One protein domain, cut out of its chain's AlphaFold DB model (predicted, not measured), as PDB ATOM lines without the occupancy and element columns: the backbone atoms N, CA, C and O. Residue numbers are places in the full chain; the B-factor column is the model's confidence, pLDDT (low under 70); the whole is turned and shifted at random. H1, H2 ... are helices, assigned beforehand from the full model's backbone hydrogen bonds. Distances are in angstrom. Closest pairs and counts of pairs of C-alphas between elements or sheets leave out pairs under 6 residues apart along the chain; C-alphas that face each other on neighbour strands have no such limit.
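What this domain is: This is residues 42 to 82 and 107 to 116 of the 629 residues of the protein "USP domain-containing protein" of Uncinocarpus reesii (strain UAMH 1704) (UniProt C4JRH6). The helices are strung out in a rod: H2 makes the middle, H3 and H4 lie side by side at one end, and H1 is alone at the other. The printed part has 51 residues with four named helices, H1 to H4 along the chain, and no named strand: all helix. It is only just extended, close to loose, with a radius of gyration of the C-alphas of 15.0 A and spans of 43 by 20 by 12 A.

How they stand to each other: H2, residues 61 to 72, is close to but not clearly touching H4, residues 107 to 113, about perpendicular at 89 degrees; their closest C-alphas, of Val 70 and Glu 107, are 5.9 A apart. H4 and H3, residues 75 to 81, touch at a shallow tilt of 25 degrees, the same way; their closest C-alphas, of Val 78 and Leu 110, are 6.5 A apart. H1, residues 42 to 52, is apart from H2, H3 and H4. In H1, H2, H3 and H4 every O i to N i+4 pair is within hydrogen-bond range.

Where its parts are: From first to last C-alpha, H2 measures 16.1 A and H1 15.1 A. H1 begins at C-alpha 42, (96.572, 113.167, 118.084); H4 ends at C-alpha 113, (100.462, 91.064, 90.531).

The domain as a whole: Residues 83 to 106 are not printed; C-alphas 82 and 107 are 11.4 A apart across this cut. Residues 54 to 64, 81 and 115 to 116 have pLDDT under 70.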
ATOM      1  N   SER A  42      97.876 113.024 117.426       81.38
ATOM      2  CA  SER A  42      96.572 113.167 118.084       81.38
ATOM      3  C   SER A  42      95.494 112.285 117.447       81.38
ATOM      4  O   SER A  42      94.674 111.719 118.167       81.38
ATOM      5  N   SER A  43      95.497 112.116 116.119       75.06
ATOM      6  CA  SER A  43      94.542 111.237 115.432       75.06
ATOM      7  C   SER A  43      94.821 109.756 115.699       75.06
ATOM      8  O   SER A  43      93.884 108.984 115.896       75.06
ATOM      9  N   VAL A  44      96.096 109.371 115.802       77.81
ATOM     10  CA  VAL A  44      96.512 108.026 116.221       77.81
ATOM     11  C   VAL A  44      96.098 107.760 117.669       77.81
ATOM     12  O   VAL A  44      95.517 106.713 117.956       77.81
ATOM     13  N   LEU A  45      96.316 108.716 118.577       81.44
ATOM     14  CA  LEU A  45      95.905 108.589 119.978       81.44
ATOM     15  C   LEU A  45      94.378 108.464 120.113       81.44
ATOM     16  O   LEU A  45      93.895 107.614 120.855       81.44
ATOM     17  N   LEU A  46      93.621 109.264 119.354       81.56
ATOM     18  CA  LEU A  46      92.158 109.203 119.311       81.56
ATOM     19  C   LEU A  46      91.661 107.859 118.762       81.56
ATOM     20  O   LEU A  46      90.719 107.291 119.304       81.56
ATOM     21  N   TYR A  47      92.313 107.313 117.732       76.38
ATOM     22  CA  TYR A  47      91.997 105.988 117.193       76.38
ATOM     23  C   TYR A  47      92.201 104.879 118.236       76.38
ATOM     24  O   TYR A  47      91.312 104.049 118.432       76.38
ATOM     25  N   PHE A  48      93.319 104.899 118.968       72.62
ATOM     26  CA  PHE A  48      93.565 103.941 120.050       72.62
ATOM     27  C   PHE A  48      92.607 104.121 121.235       72.62
ATOM     28  O   PHE A  48      92.162 103.128 121.808       72.62
ATOM     29  N   LEU A  49      92.226 105.360 121.563       76.38
ATOM     30  CA  LEU A  49      91.212 105.650 122.580       76.38
ATOM     31  C   LEU A  49      89.838 105.082 122.179       76.38
ATOM     32  O   LEU A  49      89.165 104.466 123.000       76.38
ATOM     33  N   LEU A  50      89.437 105.234 120.912       75.88
ATOM     34  CA  LEU A  50      88.170 104.712 120.382       75.88
ATOM     35  C   LEU A  50      88.135 103.175 120.315       75.88
ATOM     36  O   LEU A  50      87.071 102.587 120.518       75.88
ATOM     37  N   ILE A  51      89.283 102.525 120.087       70.75
ATOM     38  CA  ILE A  51      89.429 101.065 120.232       70.75
ATOM     39  C   ILE A  51      89.295 100.658 121.703       70.75
ATOM     40  O   ILE A  51      88.594  99.697 122.009       70.75
ATOM     41  N   HIS A  52      89.935 101.389 122.622       72.19
ATOM     42  CA  HIS A  52      89.895 101.070 124.051       72.19
ATOM     43  C   HIS A  52      88.492 101.239 124.653       72.19
ATOM     44  O   HIS A  52      88.102 100.485 125.538       72.19
ATOM     45  N   LEU A  53      87.707 102.179 124.122       79.19
ATOM     46  CA  LEU A  53      86.304 102.397 124.478       79.19
ATOM     47  C   LEU A  53      85.323 101.465 123.730       79.19
ATOM     48  O   LEU A  53      84.117 101.672 123.821       79.19
ATOM     49  N   HIS A  54      85.811 100.453 122.997       62.06
ATOM     50  CA  HIS A  54      85.011  99.475 122.237       62.06
ATOM     51  C   HIS A  54      84.067 100.072 121.168       62.06
ATOM     52  O   HIS A  54      83.125  99.412 120.733       62.06
ATOM     53  N   VAL A  55      84.323 101.297 120.693       69.75
ATOM     54  CA  VAL A  55      83.497 101.962 119.664       69.75
ATOM     55  C   VAL A  55      83.870 101.499 118.247       69.75
ATOM     56  O   VAL A  55      83.032 101.507 117.349       69.75
ATOM     57  N   LEU A  56      85.121 101.071 118.032       59.66
ATOM     58  CA  LEU A  56      85.628 100.581 116.745       59.66
ATOM     59  C   LEU A  56      86.399  99.260 116.918       59.66
ATOM     60  O   LEU A  56      87.169  99.131 117.872       59.66
ATOM     61  N   PRO A  57      86.256  98.285 115.996       60.62
ATOM     62  CA  PRO A  57      87.037  97.054 116.042       60.62
ATOM     63  C   PRO A  57      88.522  97.329 115.722       60.62
ATOM     64  O   PRO A  57      88.814  98.148 114.843       60.62
ATOM     65  N   PRO A  58      89.478  96.647 116.383       62.22
ATOM     66  CA  PRO A  58      90.900  96.819 116.102       62.22
ATOM     67  C   PRO A  58      91.226  96.295 114.697       62.22
ATOM     68  O   PRO A  58      91.089  95.105 114.414       62.22
ATOM     69  N   ILE A  59      91.657  97.183 113.797       64.69
ATOM     70  CA  ILE A  59      92.117  96.800 112.456       64.69
ATOM     71  C   ILE A  59      93.625  96.499 112.549       64.69
ATOM     72  O   ILE A  59      94.371  97.344 113.048       64.69
ATOM     73  N   PRO A  60      94.115  95.341 112.066       69.31
ATOM     74  CA  PRO A  60      95.543  95.030 112.084       69.31
ATOM     75  C   PRO A  60      96.354  96.053 111.274       69.31
ATOM     76  O   PRO A  60      95.941  96.469 110.187       69.31
ATOM     77  N   PHE A  61      97.552  96.412 111.750       61.00
ATOM     78  CA  PHE A  61      98.459  97.341 111.053       61.00
ATOM     79  C   PHE A  61      98.772  96.900 109.613       61.00
ATOM     80  O   PHE A  61      98.890  97.728 108.715       61.00
ATOM     81  N   SER A  62      98.831  95.591 109.363       64.38
ATOM     82  CA  SER A  62      99.017  95.017 108.028       64.38
ATOM     83  C   SER A  62      97.855  95.330 107.079       64.38
ATOM     84  O   SER A  62      98.079  95.614 105.905       64.38
ATOM     85  N   THR A  63      96.616  95.345 107.572       67.81
ATOM     86  CA  THR A  63      95.432  95.702 106.778       67.81
ATOM     87  C   THR A  63      95.398  97.200 106.484       67.81
ATOM     88  O   THR A  63      95.002  97.608 105.393       67.81
ATOM     89  N   LEU A  64      95.855  98.028 107.430       69.69
ATOM     90  CA  LEU A  64      96.017  99.468 107.230       69.69
ATOM     91  C   LEU A  64      97.103  99.765 106.183       69.69
ATOM     92  O   LEU A  64      96.870 100.543 105.260       69.69
ATOM     93  N   ALA A  65      98.259  99.106 106.291       71.69
ATOM     94  CA  ALA A  65      99.365  99.230 105.347       71.69
ATOM     95  C   ALA A  65      98.966  98.773 103.934       71.69
ATOM     96  O   ALA A  65      99.283  99.451 102.960       71.69
ATOM     97  N   TRP A  66      98.207  97.676 103.819       78.06
ATOM     98  CA  TRP A  66      97.666  97.201 102.543       78.06
ATOM     99  C   TRP A  66      96.704  98.213 101.916       78.06
ATOM    100  O   TRP A  66      96.864  98.584 100.755       78.06
ATOM    101  N   LYS A  67      95.748  98.736 102.694       73.31
ATOM    102  CA  LYS A  67      94.817  99.766 102.212       73.31
ATOM    103  C   LYS A  67      95.544 101.048 101.802       73.31
ATOM    104  O   LYS A  67      95.192 101.640 100.786       73.31
ATOM    105  N   LEU A  68      96.590 101.446 102.528       75.19
ATOM    106  CA  LEU A  68      97.458 102.564 102.148       75.19
ATOM    107  C   LEU A  68      98.210 102.291 100.838       75.19
ATOM    108  O   LEU A  68      98.265 103.172  99.988       75.19
ATOM    109  N   LEU A  69      98.721 101.077 100.628       77.44
ATOM    110  CA  LEU A  69      99.406 100.676  99.394       77.44
ATOM    111  C   LEU A  69      98.459 100.655  98.181       77.44
ATOM    112  O   LEU A  69      98.802 101.159  97.106       77.44
ATOM    113  N   VAL A  70      97.236 100.146  98.358       81.31
ATOM    114  CA  VAL A  70      96.177 100.200  97.336       81.31
ATOM    115  C   VAL A  70      95.790 101.647  97.034       81.31
ATOM    116  O   VAL A  70      95.573 101.990  95.875       81.31
ATOM    117  N   MET A  71      95.743 102.531  98.031       78.25
ATOM    118  CA  MET A  71      95.417 103.946  97.822       78.25
ATOM    119  C   MET A  71      96.550 104.730  97.140       78.25
ATOM    120  O   MET A  71      96.272 105.515  96.236       78.25
ATOM    121  N   LEU A  72      97.809 104.494  97.520       79.00
ATOM    122  CA  LEU A  72      98.980 105.258  97.060       79.00
ATOM    123  C   LEU A  72      99.533 104.819  95.694       79.00
ATOM    124  O   LEU A  72     100.210 105.601  95.031       79.00
ATOM    125  N   SER A  73      99.269 103.589  95.253       75.88
ATOM    126  CA  SER A  73      99.740 103.099  93.946       75.88
ATOM    127  C   SER A  73      99.013 103.797  92.780       75.88
ATOM    128  O   SER A  73      97.800 103.939  92.820       75.88
ATOM    129  N   PRO A  74      99.667 104.248  91.700       80.62
ATOM    130  CA  PRO A  74      98.947 104.820  90.556       80.62
ATOM    131  C   PRO A  74      98.201 103.741  89.753       80.62
ATOM    132  O   PRO A  74      98.819 102.791  89.276       80.62
ATOM    133  N   SER A  75      96.886 103.887  89.551       76.69
ATOM    134  CA  SER A  75      96.055 102.888  88.847       76.69
ATOM    135  C   SER A  75      96.572 102.480  87.452       76.69
ATOM    136  O   SER A  75      96.570 101.283  87.174       76.69
ATOM    137  N   PRO A  76      97.078 103.392  86.590       73.62
ATOM    138  CA  PRO A  76      97.601 103.009  85.272       73.62
ATOM    139  C   PRO A  76      98.813 102.072  85.346       73.62
ATOM    140  O   PRO A  76      98.982 101.213  84.488       73.62
ATOM    141  N   LEU A  77      99.637 102.210  86.390       71.69
ATOM    142  CA  LEU A  77     100.811 101.367  86.605       71.69
ATOM    143  C   LEU A  77     100.404  99.957  87.051       71.69
ATOM    144  O   LEU A  77     100.977  98.977  86.592       71.69
ATOM    145  N   VAL A  78      99.398  99.865  87.926       77.50
ATOM    146  CA  VAL A  78      98.868  98.589  88.426       77.50
ATOM    147  C   VAL A  78      98.316  97.758  87.271       77.50
ATOM    148  O   VAL A  78      98.748  96.630  87.075       77.50
ATOM    149  N   PHE A  79      97.437  98.321  86.442       77.25
ATOM    150  CA  PHE A  79      96.849  97.563  85.331       77.25
ATOM    151  C   PHE A  79      97.843  97.267  84.199       77.25
ATOM    152  O   PHE A  79      97.707  96.245  83.540       77.25
ATOM    153  N   ALA A  80      98.880  98.092  84.006       72.75
ATOM    154  CA  ALA A  80      99.964  97.778  83.069       72.75
ATOM    155  C   ALA A  80     100.857  96.608  83.537       72.75
ATOM    156  O   ALA A  80     101.510  95.961  82.718       72.75
ATOM    157  N   LEU A  81     100.908  96.341  84.846       69.94
ATOM    158  CA  LEU A  81     101.660  95.233  85.444       69.94
ATOM    159  C   LEU A  81     100.834  93.935  85.557       69.94
ATOM    160  O   LEU A  81     101.423  92.865  85.719       69.94
ATOM    161  N   ASP A  82      99.503  94.011  85.450       71.94
ATOM    162  CA  ASP A  82      98.573  92.870  85.493       71.94
ATOM    163  C   ASP A  82      98.565  92.110  84.149       71.94
ATOM    164  O   ASP A  82      97.715  92.321  83.285       71.94
ATOM    165  N   GLU A 107      92.507  96.859  93.866       75.44
ATOM    166  CA  GLU A 107      92.876  95.926  94.932       75.44
ATOM    167  C   GLU A 107      93.045  94.504  94.387       75.44
ATOM    168  O   GLU A 107      94.046  93.856  94.687       75.44
ATOM    169  N   GLU A 108      92.131  94.056  93.528       72.50
ATOM    170  CA  GLU A 108      92.194  92.722  92.931       72.50
ATOM    171  C   GLU A 108      93.382  92.562  91.968       72.50
ATOM    172  O   GLU A 108      94.122  91.582  92.048       72.50
ATOM    173  N   ALA A 109      93.649  93.569  91.132       72.25
ATOM    174  CA  ALA A 109      94.830  93.575  90.269       72.25
ATOM    175  C   ALA A 109      96.138  93.531  91.083       72.25
ATOM    176  O   ALA A 109      97.039  92.754  90.774       72.25
ATOM    177  N   LEU A 110      96.236  94.289  92.182       74.75
ATOM    178  CA  LEU A 110      97.400  94.238  93.075       74.75
ATOM    179  C   LEU A 110      97.567  92.865  93.742       74.75
ATOM    180  O   LEU A 110      98.697  92.386  93.862       74.75
ATOM    181  N   ARG A 111      96.475  92.202  94.145       72.31
ATOM    182  CA  ARG A 111      96.531  90.846  94.723       72.31
ATOM    183  C   ARG A 111      97.087  89.821  93.733       72.31
ATOM    184  O   ARG A 111      97.897  88.982  94.138       72.31
ATOM    185  N   ARG A 112      96.724  89.934  92.450       73.31
ATOM    186  CA  ARG A 112      97.250  89.091  91.361       73.31
ATOM    187  C   ARG A 112      98.721  89.369  91.060       73.31
ATOM    188  O   ARG A 112      99.531  88.441  91.077       73.31
ATOM    189  N   ILE A 113      99.090  90.639  90.877       72.12
ATOM    190  CA  ILE A 113     100.462  91.064  90.531       72.12
ATOM    191  C   ILE A 113     101.472  90.613  91.588       72.12
ATOM    192  O   ILE A 113     102.543  90.107  91.257       72.12
ATOM    193  N   PHE A 114     101.128  90.761  92.868       72.06
ATOM    194  CA  PHE A 114     102.020  90.387  93.962       72.06
ATOM    195  C   PHE A 114     101.916  88.905  94.375       72.06
ATOM    196  O   PHE A 114     102.616  88.496  95.301       72.06
ATOM    197  N   ARG A 115     101.085  88.085  93.703       60.16
ATOM    198  CA  ARG A 115     100.885  86.646  93.993       60.16
ATOM    199  C   ARG A 115     100.681  86.346  95.491       60.16
ATOM    200  O   ARG A 115     101.203  85.360  96.014       60.16
ATOM    201  N   PHE A 116      99.923  87.189  96.197       55.09
ATOM    202  CA  PHE A 116      99.771  87.102  97.660       55.09
ATOM    203  C   PHE A 116      98.914  85.925  98.153       55.09
ATOM    204  O   PHE A 116      98.842  85.704  99.360       55.09
TER     205      PHE A 116